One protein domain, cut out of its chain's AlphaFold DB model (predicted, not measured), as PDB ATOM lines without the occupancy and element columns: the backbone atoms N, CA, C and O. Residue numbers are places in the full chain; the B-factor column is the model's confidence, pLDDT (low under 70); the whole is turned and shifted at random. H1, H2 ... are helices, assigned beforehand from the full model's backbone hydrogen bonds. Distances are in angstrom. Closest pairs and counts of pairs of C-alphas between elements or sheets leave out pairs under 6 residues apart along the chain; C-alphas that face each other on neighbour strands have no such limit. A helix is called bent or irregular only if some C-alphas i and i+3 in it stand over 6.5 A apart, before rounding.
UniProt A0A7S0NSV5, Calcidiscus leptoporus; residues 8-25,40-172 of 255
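This is residues 8 to 25 and 40 to 172 of the 255 residues of a protein of Calcidiscus leptoporus (UniProt A0A7S0NSV5). What is the overall picture? The long helix H5 and H4 fold back on each other as a helical hairpin, H3 packs on H5 at a steep tilt, and H2 crosses H3 and H4 on the side away from H5. H1 is set off from the other helices, and its residues 19 to 25 stick out. What is it made of? The printed part has 151 residues with six named helices, H1 to H6 in order along the chain, and no named strand; the class is all helix. How compact is it? It is compact, with a radius of gyration of the C-alphas of 16.6 A and spans of 47 by 39 by 32 A.

Where is the longest helix? H5 holds residues 134 to 158, 35.3 A from C-alpha 134 at (21.805, 24.455, 3.006) to C-alpha 158 at (-7.341, 37.163, -12.283). Where are the others? H4 holds residues 104 to 123 over 24.9 A, H3 residues 79 to 91 over 18.5 A, and H2 residues 46 to 66 over 28.3 A. H1, residues 8 to 25, begins with C-alpha 8 at (-1.430, 41.901, -26.486) and is 25.9 A long; H6 holds residues 160 to 163. Are any helices irregular? H4 is irregular, with C-alphas 114 and 117 7.4 A apart, and H5 only just, with C-alphas 140 and 143 6.9 A apart.

What touches H5? H4, with residues 109 to 118 alone, touches it at a shallow tilt of 32 degrees, opposite ways, in a hairpin; the closest C-alphas, of Arg 113 and Thr 145, are 4.7 A apart. H3 touches it at a steep tilt of 47 degrees, the same way, closest at the C-alphas of Val 79 and Tyr 144, 5.8 A. Where is H2? Its residues 51 to 55 alone touch H4, about perpendicular at 82 degrees, closest at the C-alphas of Glu 55 and Val 120, 5.5 A. Its residues 58 to 66 alone touch H3, about perpendicular at 75 degrees, closest at the C-alphas of Phe 61 and Phe 85, 6.7 A. What of H1 and H6? H1 is apart from H3, but only just, at 8.3 A; H6 is close to but not clearly touching H5. How do the backbones run? In H3 every O i to N i+4 pair is within hydrogen-bond range; H1 has 11 of 14, H2 16 of 17, H4 12 of 16 and H5 19 of 21, and H6 is too short for such a pair.

How large is it? The two C-alphas farthest apart, of Glu 74 and Lys 167, are 48.0 A apart. Where are the cut and long links? Residues 26 to 39 are not printed, with 27.9 A between C-alphas 25 and 40; the links H2 to H3 and H3 to H4 are long. Where is confidence low? pLDDT is under 70 in residues 8 to 25, 40 to 50, 93 to 106 and 159 to 172.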
ATOM      1  N   ARG A   8      -1.624  42.527 -25.163       38.28
ATOM      2  CA  ARG A   8      -1.430  41.901 -26.486       38.28
ATOM      3  C   ARG A   8      -0.545  42.680 -27.472       38.28
ATOM      4  O   ARG A   8       0.200  42.061 -28.220       38.28
ATOM      5  N   SER A   9      -0.617  44.012 -27.484       39.31
ATOM      6  CA  SER A   9       0.154  44.862 -28.414       39.31
ATOM      7  C   SER A   9       1.613  45.057 -27.990       39.31
ATOM      8  O   SER A   9       2.492  45.133 -28.840       39.31
ATOM      9  N   ILE A  10       1.872  45.066 -26.680       47.06
ATOM     10  CA  ILE A  10       3.224  45.083 -26.108       47.06
ATOM     11  C   ILE A  10       3.871  43.693 -26.279       47.06
ATOM     12  O   ILE A  10       5.076  43.587 -26.488       47.06
ATOM     13  N   PHE A  11       3.062  42.626 -26.277       44.66
ATOM     14  CA  PHE A  11       3.526  41.239 -26.382       44.66
ATOM     15  C   PHE A  11       3.969  40.790 -27.776       44.66
ATOM     16  O   PHE A  11       4.836  39.925 -27.861       44.66
ATOM     17  N   LYS A  12       3.442  41.370 -28.864       47.16
ATOM     18  CA  LYS A  12       3.885  41.002 -30.220       47.16
ATOM     19  C   LYS A  12       5.363  41.362 -30.446       47.16
ATOM     20  O   LYS A  12       6.132  40.519 -30.883       47.16
ATOM     21  N   ALA A  13       5.768  42.557 -30.013       47.19
ATOM     22  CA  ALA A  13       7.154  43.015 -30.108       47.19
ATOM     23  C   ALA A  13       8.120  42.214 -29.211       47.19
ATOM     24  O   ALA A  13       9.262  41.968 -29.588       47.19
ATOM     25  N   ALA A  14       7.665  41.778 -28.029       44.47
ATOM     26  CA  ALA A  14       8.481  40.973 -27.120       44.47
ATOM     27  C   ALA A  14       8.713  39.543 -27.641       44.47
ATOM     28  O   ALA A  14       9.810  39.013 -27.485       44.47
ATOM     29  N   HIS A  15       7.704  38.941 -28.281       46.09
ATOM     30  CA  HIS A  15       7.800  37.601 -28.864       46.09
ATOM     31  C   HIS A  15       8.673  37.580 -30.128       46.09
ATOM     32  O   HIS A  15       9.457  36.652 -30.313       46.09
ATOM     33  N   GLU A  16       8.585  38.605 -30.981       52.12
ATOM     34  CA  GLU A  16       9.455  38.747 -32.161       52.12
ATOM     35  C   GLU A  16      10.928  38.892 -31.733       52.12
ATOM     36  O   GLU A  16      11.797  38.189 -32.244       52.12
ATOM     37  N   ALA A  17      11.199  39.667 -30.677       54.84
ATOM     38  CA  ALA A  17      12.536  39.772 -30.089       54.84
ATOM     39  C   ALA A  17      13.014  38.491 -29.365       54.84
ATOM     40  O   ALA A  17      14.212  38.322 -29.123       54.84
ATOM     41  N   GLU A  18      12.112  37.604 -28.928       50.81
ATOM     42  CA  GLU A  18      12.470  36.309 -28.323       50.81
ATOM     43  C   GLU A  18      12.921  35.303 -29.386       50.81
ATOM     44  O   GLU A  18      13.830  34.515 -29.123       50.81
ATOM     45  N   GLN A  19      12.344  35.382 -30.584       51.50
ATOM     46  CA  GLN A  19      12.644  34.490 -31.698       51.50
ATOM     47  C   GLN A  19      13.992  34.839 -32.355       51.50
ATOM     48  O   GLN A  19      14.862  33.975 -32.415       51.50
ATOM     49  N   ASP A  20      14.242  36.117 -32.662       46.66
ATOM     50  CA  ASP A  20      15.531  36.585 -33.214       46.66
ATOM     51  C   ASP A  20      16.724  36.322 -32.272       46.66
ATOM     52  O   ASP A  20      17.847  36.050 -32.702       46.66
ATOM     53  N   ALA A  21      16.490  36.389 -30.956       50.59
ATOM     54  CA  ALA A  21      17.512  36.131 -29.940       50.59
ATOM     55  C   ALA A  21      17.826  34.634 -29.759       50.59
ATOM     56  O   ALA A  21      18.898  34.285 -29.265       50.59
ATOM     57  N   ARG A  22      16.888  33.745 -30.102       50.81
ATOM     58  CA  ARG A  22      17.082  32.292 -30.028       50.81
ATOM     59  C   ARG A  22      17.980  31.815 -31.164       50.81
ATOM     60  O   ARG A  22      18.911  31.054 -30.910       50.81
ATOM     61  N   ASP A  23      17.757  32.350 -32.358       44.22
ATOM     62  CA  ASP A  23      18.506  31.994 -33.563       44.22
ATOM     63  C   ASP A  23      19.962  32.493 -33.494       44.22
ATOM     64  O   ASP A  23      20.885  31.820 -33.942       44.22
ATOM     65  N   SER A  24      20.202  33.623 -32.823       43.88
ATOM     66  CA  SER A  24      21.547  34.185 -32.617       43.88
ATOM     67  C   SER A  24      22.363  33.506 -31.498       43.88
ATOM     68  O   SER A  24      23.592  33.602 -31.476       43.88
ATOM     69  N   HIS A  25      21.722  32.784 -30.572       43.00
ATOM     70  CA  HIS A  25      22.403  32.123 -29.449       43.00
ATOM     71  C   HIS A  25      22.843  30.678 -29.759       43.00
ATOM     72  O   HIS A  25      23.761  30.173 -29.105       43.00
ATOM     73  N   LEU A  40      29.261  15.294  -9.537       39.22
ATOM     74  CA  LEU A  40      28.780  15.341  -8.143       39.22
ATOM     75  C   LEU A  40      27.248  15.257  -8.006       39.22
ATOM     76  O   LEU A  40      26.737  14.982  -6.926       39.22
ATOM     77  N   LEU A  41      26.505  15.444  -9.099       41.41
ATOM     78  CA  LEU A  41      25.040  15.446  -9.124       41.41
ATOM     79  C   LEU A  41      24.561  14.336 -10.063       41.41
ATOM     80  O   LEU A  41      24.421  14.561 -11.265       41.41
ATOM     81  N   GLY A  42      24.348  13.138  -9.509       35.25
ATOM     82  CA  GLY A  42      23.989  11.923 -10.249       35.25
ATOM     83  C   GLY A  42      22.985  12.154 -11.386       35.25
ATOM     84  O   GLY A  42      21.933  12.763 -11.176       35.25
ATOM     85  N   ASP A  43      23.351  11.682 -12.582       43.19
ATOM     86  CA  ASP A  43      22.591  11.646 -13.839       43.19
ATOM     87  C   ASP A  43      21.457  12.668 -13.968       43.19
ATOM     88  O   ASP A  43      20.271  12.343 -14.078       43.19
ATOM     89  N   SER A  44      21.827  13.948 -13.987       43.31
ATOM     90  CA  SER A  44      20.873  15.023 -14.225       43.31
ATOM     91  C   SER A  44      21.358  16.033 -15.255       43.31
ATOM     92  O   SER A  44      21.254  17.229 -15.047       43.31
ATOM     93  N   ALA A  45      21.782  15.585 -16.439       41.47
ATOM     94  CA  ALA A  45      22.064  16.487 -17.568       41.47
ATOM     95  C   ALA A  45      20.911  17.484 -17.878       41.47
ATOM     96  O   ALA A  45      21.137  18.547 -18.444       41.47
ATOM     97  N   LYS A  46      19.674  17.194 -17.434       45.03
ATOM     98  CA  LYS A  46      18.493  18.074 -17.552       45.03
ATOM     99  C   LYS A  46      18.330  19.120 -16.431       45.03
ATOM    100  O   LYS A  46      17.578  20.077 -16.601       45.03
ATOM    101  N   GLN A  47      18.962  18.958 -15.266       46.81
ATOM    102  CA  GLN A  47      18.861  19.922 -14.157       46.81
ATOM    103  C   GLN A  47      19.654  21.227 -14.374       46.81
ATOM    104  O   GLN A  47      19.053  22.278 -14.117       46.81
ATOM    105  N   PRO A  48      20.917  21.217 -14.862       51.22
ATOM    106  CA  PRO A  48      21.677  22.444 -15.076       51.22
ATOM    107  C   PRO A  48      21.098  23.255 -16.234       51.22
ATOM    108  O   PRO A  48      20.974  24.466 -16.100       51.22
ATOM    109  N   TYR A  49      20.618  22.601 -17.298       58.44
ATOM    110  CA  TYR A  49      19.971  23.281 -18.425       58.44
ATOM    111  C   TYR A  49      18.760  24.118 -17.984       58.44
ATOM    112  O   TYR A  49      18.635  25.291 -18.316       58.44
ATOM    113  N   ASN A  50      17.891  23.544 -17.146       64.19
ATOM    114  CA  ASN A  50      16.699  24.248 -16.665       64.19
ATOM    115  C   ASN A  50      17.030  25.392 -15.688       64.19
ATOM    116  O   ASN A  50      16.274  26.356 -15.598       64.19
ATOM    117  N   ALA A  51      18.129  25.289 -14.932       70.56
ATOM    118  CA  ALA A  51      18.592  26.381 -14.075       70.56
ATOM    119  C   ALA A  51      19.221  27.515 -14.903       70.56
ATOM    120  O   ALA A  51      18.893  28.673 -14.671       70.56
ATOM    121  N   GLN A  52      20.025  27.178 -15.916       81.19
ATOM    122  CA  GLN A  52      20.614  28.133 -16.860       81.19
ATOM    123  C   GLN A  52      19.549  28.881 -17.666       81.19
ATOM    124  O   GLN A  52      19.636  30.094 -17.816       81.19
ATOM    125  N   TYR A  53      18.501  28.192 -18.127       84.62
ATOM    126  CA  TYR A  53      17.388  28.846 -18.818       84.62
ATOM    127  C   TYR A  53      16.675  29.868 -17.920       84.62
ATOM    128  O   TYR A  53      16.367  30.981 -18.354       84.62
ATOM    129  N   LEU A  54      16.426  29.517 -16.653       88.06
ATOM    130  CA  LEU A  54      15.812  30.437 -15.695       88.06
ATOM    131  C   LEU A  54      16.733  31.620 -15.367       88.06
ATOM    132  O   LEU A  54      16.252  32.745 -15.258       88.06
ATOM    133  N   GLU A  55      18.038  31.376 -15.245       89.56
ATOM    134  CA  GLU A  55      19.063  32.402 -15.048       89.56
ATOM    135  C   GLU A  55      19.123  33.381 -16.225       89.56
ATOM    136  O   GLU A  55      19.030  34.590 -16.019       89.56
ATOM    137  N   TRP A  56      19.161  32.880 -17.461       90.19
ATOM    138  CA  TRP A  56      19.108  33.708 -18.667       90.19
ATOM    139  C   TRP A  56      17.839  34.560 -18.712       90.19
ATOM    140  O   TRP A  56      17.899  35.767 -18.959       90.19
ATOM    141  N   LYS A  57      16.679  33.967 -18.408       90.00
ATOM    142  CA  LYS A  57      15.409  34.700 -18.407       90.00
ATOM    143  C   LYS A  57      15.361  35.762 -17.308       90.00
ATOM    144  O   LYS A  57      14.841  36.852 -17.541       90.00
ATOM    145  N   TRP A  58      15.931  35.468 -16.139       93.50
ATOM    146  CA  TRP A  58      16.102  36.429 -15.052       93.50
ATOM    147  C   TRP A  58      16.989  37.606 -15.475       93.50
ATOM    148  O   TRP A  58      16.576  38.756 -15.341       93.50
ATOM    149  N   LEU A  59      18.161  37.342 -16.061       91.69
ATOM    150  CA  LEU A  59      19.062  38.386 -16.559       91.69
ATOM    151  C   LEU A  59      18.402  39.240 -17.645       91.69
ATOM    152  O   LEU A  59      18.462  40.464 -17.581       91.69
ATOM    153  N   ARG A  60      17.692  38.621 -18.594       89.62
ATOM    154  CA  ARG A  60      16.957  39.341 -19.644       89.62
ATOM    155  C   ARG A  60      15.873  40.255 -19.069       89.62
ATOM    156  O   ARG A  60      15.717  41.391 -19.524       89.62
ATOM    157  N   PHE A  61      15.151  39.783 -18.054       92.62
ATOM    158  CA  PHE A  61      14.195  40.606 -17.316       92.62
ATOM    159  C   PHE A  61      14.885  41.789 -16.630       92.62
ATOM    160  O   PHE A  61      14.407  42.915 -16.752       92.62
ATOM    161  N   LEU A  62      16.024  41.573 -15.967       91.94
ATOM    162  CA  LEU A  62      16.779  42.656 -15.333       91.94
ATOM    163  C   LEU A  62      17.311  43.674 -16.345       91.94
ATOM    164  O   LEU A  62      17.228  44.872 -16.091       91.94
ATOM    165  N   MET A  63      17.792  43.227 -17.504       90.00
ATOM    166  CA  MET A  63      18.242  44.122 -18.574       90.00
ATOM    167  C   MET A  63      17.101  44.989 -19.114       90.00
ATOM    168  O   MET A  63      17.302  46.167 -19.389       90.00
ATOM    169  N   SER A  64      15.903  44.418 -19.250       87.00
ATOM    170  CA  SER A  64      14.759  45.110 -19.860       87.00
ATOM    171  C   SER A  64      13.968  45.964 -18.864       87.00
ATOM    172  O   SER A  64      13.372  46.975 -19.233       87.00
ATOM    173  N   HIS A  65      13.913  45.538 -17.601       88.88
ATOM    174  CA  HIS A  65      12.979  46.071 -16.609       88.88
ATOM    175  C   HIS A  65      13.581  46.270 -15.215       88.88
ATOM    176  O   HIS A  65      12.903  46.802 -14.336       88.88
ATOM    177  N   GLY A  66      14.827  45.853 -14.984       81.25
ATOM    178  CA  GLY A  66      15.456  45.904 -13.666       81.25
ATOM    179  C   GLY A  66      15.499  47.320 -13.105       81.25
ATOM    180  O   GLY A  66      15.075  47.533 -11.975       81.25
ATOM    181  N   THR A  67      15.916  48.301 -13.906       88.06
ATOM    182  CA  THR A  67      15.959  49.717 -13.498       88.06
ATOM    183  C   THR A  67      14.570  50.265 -13.172       88.06
ATOM    184  O   THR A  67      14.390  50.900 -12.136       88.06
ATOM    185  N   THR A  68      13.569  49.952 -13.996       91.31
ATOM    186  CA  THR A  68      12.167  50.358 -13.795       91.31
ATOM    187  C   THR A  68      11.589  49.843 -12.479       91.31
ATOM    188  O   THR A  68      10.804  50.536 -11.838       91.31
ATOM    189  N   TYR A  69      11.984  48.640 -12.059       91.19
ATOM    190  CA  TYR A  69      11.525  48.016 -10.816       91.19
ATOM    191  C   TYR A  69      12.518  48.169  -9.652       91.19
ATOM    192  O   TYR A  69      12.405  47.458  -8.653       91.19
ATOM    193  N   GLY A  70      13.480  49.094  -9.758       87.88
ATOM    194  CA  GLY A  70      14.379  49.458  -8.660       87.88
ATOM    195  C   GLY A  70      15.422  48.397  -8.301       87.88
ATOM    196  O   GLY A  70      15.840  48.313  -7.149       87.88
ATOM    197  N   PHE A  71      15.842  47.563  -9.254       92.38
ATOM    198  CA  PHE A  71      16.922  46.607  -9.034       92.38
ATOM    199  C   PHE A  71      18.255  47.323  -8.788       92.38
ATOM    200  O   PHE A  71      18.691  48.143  -9.595       92.38
ATOM    201  N   ASN A  72      18.930  46.946  -7.701       87.31
ATOM    202  CA  ASN A  72      20.296  47.350  -7.400       87.31
ATOM    203  C   ASN A  72      21.160  46.096  -7.180       87.31
ATOM    204  O   ASN A  72      20.847  45.243  -6.346       87.31
ATOM    205  N   ALA A  73      22.257  45.992  -7.934       82.88
ATOM    206  CA  ALA A  73      23.182  44.864  -7.870       82.88
ATOM    207  C   ALA A  73      23.872  44.728  -6.499       82.88
ATOM    208  O   ALA A  73      24.168  43.612  -6.077       82.88
ATOM    209  N   GLU A  74      24.083  45.835  -5.780       82.69
ATOM    210  CA  GLU A  74      24.744  45.835  -4.470       82.69
ATOM    211  C   GLU A  74      23.861  45.255  -3.359       82.69
ATOM    212  O   GLU A  74      24.354  44.564  -2.464       82.69
ATOM    213  N   SER A  75      22.555  45.531  -3.408       84.12
ATOM    214  CA  SER A  75      21.573  45.021  -2.443       84.12
ATOM    215  C   SER A  75      21.029  43.644  -2.817       84.12
ATOM    216  O   SER A  75      20.530  42.923  -1.956       84.12
ATOM    217  N   GLY A  76      21.120  43.274  -4.096       88.25
ATOM    218  CA  GLY A  76      20.543  42.050  -4.628       88.25
ATOM    219  C   GLY A  76      19.031  42.150  -4.886       88.25
ATOM    220  O   GLY A  76      18.432  43.225  -4.781       88.25
ATOM    221  N   PRO A  77      18.406  41.027  -5.274       93.06
ATOM    222  CA  PRO A  77      17.002  40.981  -5.667       93.06
ATOM    223  C   PRO A  77      16.061  41.138  -4.468       93.06
ATOM    224  O   PRO A  77      16.209  40.448  -3.464       93.06
ATOM    225  N   SER A  78      15.050  41.999  -4.600       95.12
ATOM    226  CA  SER A  78      13.970  42.131  -3.617       95.12
ATOM    227  C   SER A  78      12.810  41.176  -3.915       95.12
ATOM    228  O   SER A  78      12.626  40.709  -5.044       95.12
ATOM    229  N   VAL A  79      11.979  40.902  -2.906       95.62
ATOM    230  CA  VAL A  79      10.772  40.075  -3.072       95.62
ATOM    231  C   VAL A  79       9.797  40.701  -4.077       95.62
ATOM    232  O   VAL A  79       9.194  39.986  -4.878       95.62
ATOM    233  N   ASP A  80       9.662  42.028  -4.088       94.50
ATOM    234  CA  ASP A  80       8.764  42.716  -5.022       94.50
ATOM    235  C   ASP A  80       9.277  42.669  -6.463       94.50
ATOM    236  O   ASP A  80       8.499  42.407  -7.382       94.50
ATOM    237  N   LEU A  81      10.594  42.778  -6.669       93.38
ATOM    238  CA  LEU A  81      11.205  42.562  -7.981       93.38
ATOM    239  C   LEU A  81      10.929  41.144  -8.500       93.38
ATOM    240  O   LEU A  81      10.602  40.961  -9.673       93.38
ATOM    241  N   VAL A  82      10.986  40.141  -7.620       95.50
ATOM    242  CA  VAL A  82      10.630  38.760  -7.972       95.50
ATOM    243  C   VAL A  82       9.153  38.633  -8.348       95.50
ATOM    244  O   VAL A  82       8.841  37.905  -9.286       95.50
ATOM    245  N   LYS A  83       8.229  39.363  -7.710       93.50
ATOM    246  CA  LYS A  83       6.816  39.381  -8.141       93.50
ATOM    247  C   LYS A  83       6.667  39.958  -9.553       93.50
ATOM    248  O   LYS A  83       5.920  39.397 -10.354       93.50
ATOM    249  N   HIS A  84       7.395  41.025  -9.886       93.06
ATOM    250  CA  HIS A  84       7.398  41.582 -11.243       93.06
ATOM    251  C   HIS A  84       7.976  40.605 -12.266       93.06
ATOM    252  O   HIS A  84       7.386  40.414 -13.329       93.06
ATOM    253  N   PHE A  85       9.065  39.919 -11.918       94.00
ATOM    254  CA  PHE A  85       9.616  38.850 -12.744       94.00
ATOM    255  C   PHE A  85       8.620  37.706 -12.944       94.00
ATOM    256  O   PHE A  85       8.446  37.227 -14.057       94.00
ATOM    257  N   VAL A  86       7.909  37.292 -11.896       91.62
ATOM    258  CA  VAL A  86       6.866  36.265 -11.996       91.62
ATOM    259  C   VAL A  86       5.740  36.706 -12.928       91.62
ATOM    260  O   VAL A  86       5.290  35.901 -13.737       91.62
ATOM    261  N   THR A  87       5.306  37.967 -12.862       89.69
ATOM    262  CA  THR A  87       4.334  38.515 -13.821       89.69
ATOM    263  C   THR A  87       4.874  38.466 -15.243       89.69
ATOM    264  O   THR A  87       4.170  37.998 -16.133       89.69
ATOM    265  N   TYR A  88       6.121  38.891 -15.454       87.69
ATOM    266  CA  TYR A  88       6.785  38.800 -16.751       87.69
ATOM    267  C   TYR A  88       6.771  37.354 -17.267       87.69
ATOM    268  O   TYR A  88       6.208  37.084 -18.320       87.69
ATOM    269  N   CYS A  89       7.258  36.409 -16.465       86.69
ATOM    270  CA  CYS A  89       7.272  34.980 -16.760       86.69
ATOM    271  C   CYS A  89       5.891  34.402 -17.076       86.69
ATOM    272  O   CYS A  89       5.772  33.607 -18.005       86.69
ATOM    273  N   PHE A  90       4.867  34.776 -16.310       83.31
ATOM    274  CA  PHE A  90       3.489  34.343 -16.525       83.31
ATOM    275  C   PHE A  90       2.966  34.834 -17.877       83.31
ATOM    276  O   PHE A  90       2.342  34.076 -18.612       83.31
ATOM    277  N   CYS A  91       3.258  36.087 -18.228       78.25
ATOM    278  CA  CYS A  91       2.814  36.697 -19.476       78.25
ATOM    279  C   CYS A  91       3.601  36.226 -20.711       78.25
ATOM    280  O   CYS A  91       3.028  36.164 -21.793       78.25
ATOM    281  N   THR A  92       4.887  35.899 -20.569       72.69
ATOM    282  CA  THR A  92       5.770  35.483 -21.676       72.69
ATOM    283  C   THR A  92       5.904  33.963 -21.806       72.69
ATOM    284  O   THR A  92       6.808  33.474 -22.479       72.69
ATOM    285  N   CYS A  93       5.101  33.169 -21.096       68.00
ATOM    286  CA  CYS A  93       5.147  31.713 -21.226       68.00
ATOM    287  C   CYS A  93       4.446  31.317 -22.541       68.00
ATOM    288  O   CYS A  93       3.243  31.079 -22.558       68.00
ATOM    289  N   GLY A  94       5.193  31.331 -23.652       50.59
ATOM    290  CA  GLY A  94       4.666  31.244 -25.023       50.59
ATOM    291  C   GLY A  94       4.090  29.891 -25.455       50.59
ATOM    292  O   GLY A  94       3.389  29.820 -26.459       50.59
ATOM    293  N   GLU A  95       4.315  28.815 -24.703       47.78
ATOM    294  CA  GLU A  95       3.815  27.487 -25.067       47.78
ATOM    295  C   GLU A  95       2.520  27.158 -24.321       47.78
ATOM    296  O   GLU A  95       2.493  26.642 -23.199       47.78
ATOM    297  N   MET A  96       1.412  27.467 -24.995       43.94
ATOM    298  CA  MET A  96       0.090  26.966 -24.655       43.94
ATOM    299  C   MET A  96       0.077  25.456 -24.926       43.94
ATOM    300  O   MET A  96       0.127  25.023 -26.075       43.94
ATOM    301  N   SER A  97      -0.007  24.629 -23.883       40.47
ATOM    302  CA  SER A  97      -0.458  23.245 -24.075       40.47
ATOM    303  C   SER A  97      -1.809  23.282 -24.800       40.47
ATOM    304  O   SER A  97      -2.635  24.153 -24.516       40.47
ATOM    305  N   ALA A  98      -2.083  22.317 -25.686       36.81
ATOM    306  CA  ALA A  98      -3.389  22.157 -26.345       36.81
ATOM    307  C   ALA A  98      -4.576  22.034 -25.352       36.81
ATOM    308  O   ALA A  98      -5.736  22.050 -25.752       36.81
ATOM    309  N   VAL A  99      -4.283  21.927 -24.049       43.97
ATOM    310  CA  VAL A  99      -5.218  21.824 -22.919       43.97
ATOM    311  C   VAL A  99      -5.242  23.115 -22.057       43.97
ATOM    312  O   VAL A  99      -5.779  23.125 -20.953       43.97
ATOM    313  N   GLY A 100      -4.675  24.230 -22.537       46.41
ATOM    314  CA  GLY A 100      -4.576  25.504 -21.807       46.41
ATOM    315  C   GLY A 100      -3.405  25.558 -20.810       46.41
ATOM    316  O   GLY A 100      -2.508  24.715 -20.842       46.41
ATOM    317  N   ASN A 101      -3.393  26.537 -19.892       46.97
ATOM    318  CA  ASN A 101      -2.290  26.718 -18.920       46.97
ATOM    319  C   ASN A 101      -2.176  25.595 -17.867       46.97
ATOM    320  O   ASN A 101      -1.237  25.595 -17.067       46.97
ATOM    321  N   ALA A 102      -3.095  24.625 -17.865       47.78
ATOM    322  CA  ALA A 102      -3.073  23.458 -16.991       47.78
ATOM    323  C   ALA A 102      -2.018  22.435 -17.464       47.78
ATOM    324  O   ALA A 102      -2.323  21.401 -18.057       47.78
ATOM    325  N   GLY A 103      -0.741  22.736 -17.231       51.50
ATOM    326  CA  GLY A 103       0.370  21.829 -17.525       51.50
ATOM    327  C   GLY A 103       1.726  22.521 -17.473       51.50
ATOM    328  O   GLY A 103       2.466  22.371 -16.501       51.50
ATOM    329  N   LEU A 104       2.049  23.295 -18.512       52.44
ATOM    330  CA  LEU A 104       3.367  23.919 -18.647       52.44
ATOM    331  C   LEU A 104       3.563  25.087 -17.663       52.44
ATOM    332  O   LEU A 104       4.604  25.162 -17.010       52.44
ATOM    333  N   GLY A 105       2.538  25.926 -17.465       60.12
ATOM    334  CA  GLY A 105       2.581  27.043 -16.512       60.12
ATOM    335  C   GLY A 105       2.778  26.593 -15.060       60.12
ATOM    336  O   GLY A 105       3.566  27.188 -14.325       60.12
ATOM    337  N   ASP A 106       2.151  25.483 -14.661       64.69
ATOM    338  CA  ASP A 106       2.327  24.913 -13.319       64.69
ATOM    339  C   ASP A 106       3.749  24.388 -13.102       64.69
ATOM    340  O   ASP A 106       4.349  24.612 -12.046       64.69
ATOM    341  N   SER A 107       4.324  23.740 -14.121       70.38
ATOM    342  CA  SER A 107       5.719  23.298 -14.076       70.38
ATOM    343  C   SER A 107       6.688  24.478 -13.962       70.38
ATOM    344  O   SER A 107       7.675  24.398 -13.230       70.38
ATOM    345  N   TYR A 108       6.381  25.601 -14.615       76.50
ATOM    346  CA  TYR A 108       7.230  26.785 -14.608       76.50
ATOM    347  C   TYR A 108       7.170  27.527 -13.267       76.50
ATOM    348  O   TYR A 108       8.206  27.863 -12.698       76.50
ATOM    349  N   ASN A 109       5.980  27.652 -12.673       82.00
ATOM    350  CA  ASN A 109       5.801  28.126 -11.297       82.00
ATOM    351  C   ASN A 109       6.639  27.311 -10.296       82.00
ATOM    352  O   ASN A 109       7.323  27.857  -9.428       82.00
ATOM    353  N   VAL A 110       6.608  25.980 -10.406       81.00
ATOM    354  CA  VAL A 110       7.431  25.095  -9.568       81.00
ATOM    355  C   VAL A 110       8.921  25.374  -9.769       81.00
ATOM    356  O   VAL A 110       9.644  25.496  -8.782       81.00
ATOM    357  N   GLN A 111       9.380  25.527 -11.012       83.56
ATOM    358  CA  GLN A 111      10.783  25.833 -11.296       83.56
ATOM    359  C   GLN A 111      11.220  27.158 -10.669       83.56
ATOM    360  O   GLN A 111      12.244  27.180  -9.989       83.56
ATOM    361  N   ILE A 112      10.437  28.230 -10.821       88.75
ATOM    362  CA  ILE A 112      10.760  29.538 -10.234       88.75
ATOM    363  C   ILE A 112      10.874  29.418  -8.708       88.75
ATOM    364  O   ILE A 112      11.882  29.822  -8.133       88.75
ATOM    365  N   ARG A 113       9.892  28.788  -8.052       87.94
ATOM    366  CA  ARG A 113       9.881  28.597  -6.590       87.94
ATOM    367  C   ARG A 113      11.090  27.828  -6.073       87.94
ATOM    368  O   ARG A 113      11.663  28.197  -5.056       87.94
ATOM    369  N   CYS A 114      11.464  26.750  -6.752       82.50
ATOM    370  CA  CYS A 114      12.508  25.861  -6.258       82.50
ATOM    371  C   CYS A 114      13.918  26.313  -6.646       82.50
ATOM    372  O   CYS A 114      14.859  25.992  -5.926       82.50
ATOM    373  N   LYS A 115      14.080  27.016  -7.775       88.19
ATOM    374  CA  LYS A 115      15.399  27.268  -8.376       88.19
ATOM    375  C   LYS A 115      15.846  28.722  -8.331       88.19
ATOM    376  O   LYS A 115      17.050  28.950  -8.274       88.19
ATOM    377  N   LEU A 116      14.932  29.694  -8.343       92.00
ATOM    378  CA  LEU A 116      15.321  31.101  -8.491       92.00
ATOM    379  C   LEU A 116      16.234  31.555  -7.341       92.00
ATOM    380  O   LEU A 116      17.384  31.918  -7.560       92.00
ATOM    381  N   ALA A 117      15.762  31.448  -6.101       91.12
ATOM    382  CA  ALA A 117      16.550  31.876  -4.947       91.12
ATOM    383  C   ALA A 117      17.701  30.912  -4.607       91.12
ATOM    384  O   ALA A 117      18.796  31.344  -4.269       91.12
ATOM    385  N   LYS A 118      17.471  29.601  -4.730       88.31
ATOM    386  CA  LYS A 118      18.427  28.577  -4.274       88.31
ATOM    387  C   LYS A 118      19.579  28.321  -5.243       88.31
ATOM    388  O   LYS A 118      20.622  27.853  -4.815       88.31
ATOM    389  N   LEU A 119      19.378  28.576  -6.536       87.81
ATOM    390  CA  LEU A 119      20.381  28.308  -7.568       87.81
ATOM    391  C   LEU A 119      20.749  29.582  -8.318       87.81
ATOM    392  O   LEU A 119      21.915  29.949  -8.331       87.81
ATOM    393  N   VAL A 120      19.775  30.297  -8.891       90.31
ATOM    394  CA  VAL A 120      20.072  31.462  -9.744       90.31
ATOM    395  C   VAL A 120      20.731  32.585  -8.942       90.31
ATOM    396  O   VAL A 120      21.746  33.128  -9.366       90.31
ATOM    397  N   PHE A 121      20.220  32.919  -7.753       93.19
ATOM    398  CA  PHE A 121      20.817  33.992  -6.946       93.19
ATOM    399  C   PHE A 121      22.204  33.638  -6.401       93.19
ATOM    400  O   PHE A 121      23.055  34.519  -6.269       93.19
ATOM    401  N   VAL A 122      22.433  32.351  -6.131       90.31
ATOM    402  CA  VAL A 122      23.727  31.820  -5.690       90.31
ATOM    403  C   VAL A 122      24.734  31.838  -6.846       90.31
ATOM    404  O   VAL A 122      25.845  32.337  -6.676       90.31
ATOM    405  N   ASN A 123      24.331  31.387  -8.038       88.94
ATOM    406  CA  ASN A 123      25.146  31.393  -9.258       88.94
ATOM    407  C   ASN A 123      25.566  32.807  -9.666       88.94
ATOM    408  O   ASN A 123      26.730  33.039  -9.984       88.94
ATOM    409  N   LEU A 124      24.629  33.757  -9.601       87.19
ATOM    410  CA  LEU A 124      24.875  35.172  -9.892       87.19
ATOM    411  C   LEU A 124      25.620  35.900  -8.763       87.19
ATOM    412  O   LEU A 124      25.923  37.083  -8.894       87.19
ATOM    413  N   LYS A 125      25.935  35.197  -7.668       89.19
ATOM    414  CA  LYS A 125      26.725  35.690  -6.534       89.19
ATOM    415  C   LYS A 125      26.185  36.987  -5.929       89.19
ATOM    416  O   LYS A 125      26.956  37.872  -5.557       89.19
ATOM    417  N   TYR A 126      24.862  37.109  -5.799       90.06
ATOM    418  CA  TYR A 126      24.282  38.268  -5.120       90.06
ATOM    419  C   TYR A 126      24.746  38.343  -3.664       90.06
ATOM    420  O   TYR A 126      24.940  37.325  -2.991       90.06
ATOM    421  N   LYS A 127      24.890  39.569  -3.153       90.19
ATOM    422  CA  LYS A 127      25.375  39.813  -1.794       90.19
ATOM    423  C   LYS A 127      24.536  39.050  -0.764       90.19
ATOM    424  O   LYS A 127      23.313  39.169  -0.704       90.19
ATOM    425  N   GLY A 128      25.215  38.249   0.053       88.94
ATOM    426  CA  GLY A 128      24.593  37.429   1.090       88.94
ATOM    427  C   GLY A 128      23.914  36.148   0.593       88.94
ATOM    428  O   GLY A 128      23.246  35.511   1.396       88.94
ATOM    429  N   TRP A 129      24.036  35.772  -0.681       90.75
ATOM    430  CA  TRP A 129      23.545  34.485  -1.204       90.75
ATOM    431  C   TRP A 129      24.655  33.441  -1.380       90.75
ATOM    432  O   TRP A 129      24.371  32.272  -1.619       90.75
ATOM    433  N   THR A 130      25.918  33.839  -1.245       87.94
ATOM    434  CA  THR A 130      27.085  32.956  -1.357       87.94
ATOM    435  C   THR A 130      27.575  32.498   0.013       87.94
ATOM    436  O   THR A 130      27.623  33.308   0.936       87.94
ATOM    437  N   GLY A 131      28.016  31.242   0.121       85.62
ATOM    438  CA  GLY A 131      28.643  30.709   1.340       85.62
ATOM    439  C   GLY A 131      27.669  30.355   2.467       85.62
ATOM    440  O   GLY A 131      28.117  30.120   3.583       85.62
ATOM    441  N   LEU A 132      26.365  30.321   2.181       85.94
ATOM    442  CA  LEU A 132      25.343  29.859   3.119       85.94
ATOM    443  C   LEU A 132      25.330  28.332   3.194       85.94
ATOM    444  O   LEU A 132      25.500  27.656   2.174       85.94
ATOM    445  N   LEU A 133      25.066  27.800   4.385       84.88
ATOM    446  CA  LEU A 133      24.741  26.386   4.557       84.88
ATOM    447  C   LEU A 133      23.351  26.091   3.974       84.88
ATOM    448  O   LEU A 133      22.525  26.989   3.811       84.88
ATOM    449  N   GLU A 134      23.062  24.823   3.672       81.56
ATOM    450  CA  GLU A 134      21.805  24.455   3.006       81.56
ATOM    451  C   GLU A 134      20.561  24.904   3.790       81.56
ATOM    452  O   GLU A 134      19.649  25.489   3.210       81.56
ATOM    453  N   HIS A 135      20.530  24.695   5.108       82.81
ATOM    454  CA  HIS A 135      19.391  25.098   5.937       82.81
ATOM    455  C   HIS A 135      19.183  26.624   5.958       82.81
ATOM    456  O   HIS A 135      18.051  27.084   5.816       82.81
ATOM    457  N   GLU A 136      20.263  27.406   6.033       86.19
ATOM    458  CA  GLU A 136      20.221  28.875   5.987       86.19
ATOM    459  C   GLU A 136      19.752  29.373   4.616       86.19
ATOM    460  O   GLU A 136      18.981  30.327   4.507       86.19
ATOM    461  N   LEU A 137      20.190  28.703   3.543       86.69
ATOM    462  CA  LEU A 137      19.748  28.991   2.184       86.69
ATOM    463  C   LEU A 137      18.252  28.703   2.018       86.69
ATOM    464  O   LEU A 137      17.551  29.481   1.368       86.69
ATOM    465  N   LEU A 138      17.753  27.604   2.591       85.31
ATOM    466  CA  LEU A 138      16.332  27.256   2.575       85.31
ATOM    467  C   LEU A 138      15.490  28.303   3.311       85.31
ATOM    468  O   LEU A 138      14.501  28.766   2.742       85.31
ATOM    469  N   GLU A 139      15.902  28.697   4.514       91.12
ATOM    470  CA  GLU A 139      15.230  29.715   5.328       91.12
ATOM    471  C   GLU A 139      15.219  31.072   4.612       91.12
ATOM    472  O   GLU A 139      14.171  31.686   4.415       91.12
ATOM    473  N   LYS A 140      16.368  31.504   4.079       92.75
ATOM    474  CA  LYS A 140      16.473  32.762   3.330       92.75
ATOM    475  C   LYS A 140      15.684  32.758   2.017       92.75
ATOM    476  O   LYS A 140      15.209  33.806   1.574       92.75
ATOM    477  N   ALA A 141      15.542  31.602   1.370       91.62
ATOM    478  CA  ALA A 141      14.771  31.444   0.138       91.62
ATOM    479  C   ALA A 141      13.253  31.337   0.372       91.62
ATOM    480  O   ALA A 141      12.479  31.477  -0.585       91.62
ATOM    481  N   GLU A 142      12.802  31.084   1.603       91.62
ATOM    482  CA  GLU A 142      11.389  30.875   1.924       91.62
ATOM    483  C   GLU A 142      10.502  32.079   1.554       91.62
ATOM    484  O   GLU A 142       9.514  31.862   0.840       91.62
ATOM    485  N   PRO A 143      10.849  33.342   1.890       94.69
ATOM    486  CA  PRO A 143      10.014  34.497   1.549       94.69
ATOM    487  C   PRO A 143       9.783  34.643   0.041       94.69
ATOM    488  O   PRO A 143       8.682  34.964  -0.407       94.69
ATOM    489  N   TYR A 144      10.804  34.342  -0.767       94.75
ATOM    490  CA  TYR A 144      10.711  34.356  -2.228       94.75
ATOM    491  C   TYR A 144       9.823  33.221  -2.736       94.75
ATOM    492  O   TYR A 144       8.951  33.432  -3.577       94.75
ATOM    493  N   THR A 145      10.008  32.020  -2.189       90.44
ATOM    494  CA  THR A 145       9.208  30.836  -2.525       90.44
ATOM    495  C   THR A 145       7.724  31.078  -2.245       90.44
ATOM    496  O   THR A 145       6.864  30.752  -3.075       90.44
ATOM    497  N   PHE A 146       7.423  31.677  -1.093       91.75
ATOM    498  CA  PHE A 146       6.076  32.048  -0.683       91.75
ATOM    499  C   PHE A 146       5.482  33.116  -1.608       91.75
ATOM    500  O   PHE A 146       4.407  32.902  -2.171       91.75
ATOM    501  N   ALA A 147       6.210  34.211  -1.850       92.81
ATOM    502  CA  ALA A 147       5.749  35.307  -2.700       92.81
ATOM    503  C   ALA A 147       5.444  34.854  -4.134       92.81
ATOM    504  O   ALA A 147       4.421  35.240  -4.700       92.81
ATOM    505  N   VAL A 148       6.287  33.993  -4.715       91.75
ATOM    506  CA  VAL A 148       6.046  33.412  -6.043       91.75
ATOM    507  C   VAL A 148       4.771  32.564  -6.030       91.75
ATOM    508  O   VAL A 148       3.935  32.714  -6.919       91.75
ATOM    509  N   ARG A 149       4.586  31.696  -5.022       89.31
ATOM    510  CA  ARG A 149       3.393  30.837  -4.907       89.31
ATOM    511  C   ARG A 149       2.114  31.668  -4.837       89.31
ATOM    512  O   ARG A 149       1.172  31.385  -5.576       89.31
ATOM    513  N   GLU A 150       2.078  32.643  -3.938       91.94
ATOM    514  CA  GLU A 150       0.907  33.484  -3.706       91.94
ATOM    515  C   GLU A 150       0.583  34.336  -4.940       91.94
ATOM    516  O   GLU A 150      -0.559  34.360  -5.409       91.94
ATOM    517  N   HIS A 151       1.597  34.995  -5.508       90.88
ATOM    518  CA  HIS A 151       1.427  35.878  -6.657       90.88
ATOM    519  C   HIS A 151       1.007  35.114  -7.912       90.88
ATOM    520  O   HIS A 151       0.079  35.540  -8.595       90.88
ATOM    521  N   TRP A 152       1.595  33.944  -8.173       87.81
ATOM    522  CA  TRP A 152       1.173  33.086  -9.284       87.81
ATOM    523  C   TRP A 152      -0.292  32.666  -9.143       87.81
ATOM    524  O   TRP A 152      -1.068  32.799 -10.085       87.81
ATOM    525  N   ALA A 153      -0.710  32.233  -7.947       85.81
ATOM    526  CA  ALA A 153      -2.099  31.860  -7.686       85.81
ATOM    527  C   ALA A 153      -3.073  33.041  -7.844       85.81
ATOM    528  O   ALA A 153      -4.237  32.850  -8.198       85.81
ATOM    529  N   ARG A 154      -2.625  34.272  -7.572       84.94
ATOM    530  CA  ARG A 154      -3.403  35.483  -7.851       84.94
ATOM    531  C   ARG A 154      -3.538  35.725  -9.353       84.94
ATOM    532  O   ARG A 154      -4.660  35.927  -9.803       84.94
ATOM    533  N   LEU A 155      -2.441  35.645 -10.108       82.75
ATOM    534  CA  LEU A 155      -2.443  35.824 -11.565       82.75
ATOM    535  C   LEU A 155      -3.360  34.809 -12.260       82.75
ATOM    536  O   LEU A 155      -4.202  35.196 -13.067       82.75
ATOM    537  N   THR A 156      -3.283  33.535 -11.865       81.50
ATOM    538  CA  THR A 156      -4.173  32.480 -12.369       81.50
ATOM    539  C   THR A 156      -5.646  32.782 -12.095       81.50
ATOM    540  O   THR A 156      -6.487  32.512 -12.945       81.50
ATOM    541  N   ARG A 157      -5.979  33.352 -10.927       77.88
ATOM    542  CA  ARG A 157      -7.363  33.717 -10.587       77.88
ATOM    543  C   ARG A 157      -7.868  34.955 -11.323       77.88
ATOM    544  O   ARG A 157      -9.064  35.053 -11.566       77.88
ATOM    545  N   SER A 158      -6.981  35.900 -11.633       72.31
ATOM    546  CA  SER A 158      -7.341  37.163 -12.283       72.31
ATOM    547  C   SER A 158      -7.538  37.063 -13.795       72.31
ATOM    548  O   SER A 158      -8.069  38.001 -14.379       72.31
ATOM    549  N   ASP A 159      -7.114  35.971 -14.436       65.62
ATOM    550  CA  ASP A 159      -7.281  35.778 -15.877       65.62
ATOM    551  C   ASP A 159      -8.659  35.146 -16.191       65.62
ATOM    552  O   ASP A 159      -8.891  33.974 -15.867       65.62
ATOM    553  N   PRO A 160      -9.587  35.880 -16.838       58.56
ATOM    554  CA  PRO A 160     -10.923  35.374 -17.162       58.56
ATOM    555  C   PRO A 160     -10.890  34.152 -18.089       58.56
ATOM    556  O   PRO A 160     -11.767  33.290 -18.010       58.56
ATOM    557  N   ASN A 161      -9.860  34.039 -18.935       55.34
ATOM    558  CA  ASN A 161      -9.708  32.921 -19.867       55.34
ATOM    559  C   ASN A 161      -9.315  31.617 -19.155       55.34
ATOM    560  O   ASN A 161      -9.474  30.541 -19.725       55.34
ATOM    561  N   LEU A 162      -8.840  31.694 -17.905       53.06
ATOM    562  CA  LEU A 162      -8.489  30.534 -17.076       53.06
ATOM    563  C   LEU A 162      -9.628  30.069 -16.165       53.06
ATOM    564  O   LEU A 162      -9.683  28.897 -15.801       53.06
ATOM    565  N   MET A 163     -10.565  30.959 -15.834       40.69
ATOM    566  CA  MET A 163     -11.784  30.618 -15.087       40.69
ATOM    567  C   MET A 163     -12.864  29.970 -15.967       40.69
ATOM    568  O   MET A 163     -13.729  29.257 -15.464       40.69
ATOM    569  N   SER A 164     -12.809  30.179 -17.286       40.69
ATOM    570  CA  SER A 164     -13.795  29.673 -18.253       40.69
ATOM    571  C   SER A 164     -13.763  28.150 -18.453       40.69
ATOM    572  O   SER A 164     -14.741  27.579 -18.942       40.69
ATOM    573  N   THR A 165     -12.698  27.453 -18.061       43.75
ATOM    574  CA  THR A 165     -12.591  25.993 -18.197       43.75
ATOM    575  C   THR A 165     -13.264  25.238 -17.045       43.75
ATOM    576  O   THR A 165     -12.683  24.293 -16.535       43.75
ATOM    577  N   LEU A 166     -14.502  25.603 -16.674       43.91
ATOM    578  CA  LEU A 166     -15.398  24.989 -15.661       43.91
ATOM    579  C   LEU A 166     -15.624  23.455 -15.773       43.91
ATOM    580  O   LEU A 166     -16.555  22.915 -15.183       43.91
ATOM    581  N   LYS A 167     -14.799  22.708 -16.508       36.19
ATOM    582  CA  LYS A 167     -14.704  21.257 -16.385       36.19
ATOM    583  C   LYS A 167     -13.892  20.925 -15.128       36.19
ATOM    584  O   LYS A 167     -12.699  21.235 -15.093       36.19
ATOM    585  N   PRO A 168     -14.476  20.256 -14.118       37.84
ATOM    586  CA  PRO A 168     -13.711  19.714 -13.007       37.84
ATOM    587  C   PRO A 168     -12.848  18.572 -13.547       37.84
ATOM    588  O   PRO A 168     -13.264  17.418 -13.606       37.84
ATOM    589  N   PHE A 169     -11.642  18.893 -14.006       40.41
ATOM    590  CA  PHE A 169     -10.673  17.875 -14.363       40.41
ATOM    591  C   PHE A 169     -10.069  17.345 -13.063       40.41
ATOM    592  O   PHE A 169      -9.104  17.891 -12.527       40.41
ATOM    593  N   VAL A 170     -10.661  16.275 -12.532       39.12
ATOM    594  CA  VAL A 170     -10.040  15.445 -11.499       39.12
ATOM    595  C   VAL A 170      -8.894  14.696 -12.171       39.12
ATOM    596  O   VAL A 170      -9.004  13.530 -12.537       39.12
ATOM    597  N   LYS A 171      -7.765  15.382 -12.377       39.59
ATOM    598  CA  LYS A 171      -6.499  14.689 -12.595       39.59
ATOM    599  C   LYS A 171      -6.271  13.921 -11.301       39.59
ATOM    600  O   LYS A 171      -6.221  14.542 -10.239       39.59
ATOM    601  N   THR A 172      -6.163  12.598 -11.368       39.81
ATOM    602  CA  THR A 172      -5.570  11.784 -10.304       39.81
ATOM    603  C   THR A 172      -4.165  12.326 -10.109       39.81
ATOM    604  O   THR A 172      -3.215  11.966 -10.802       39.81
TER     605      THR A 172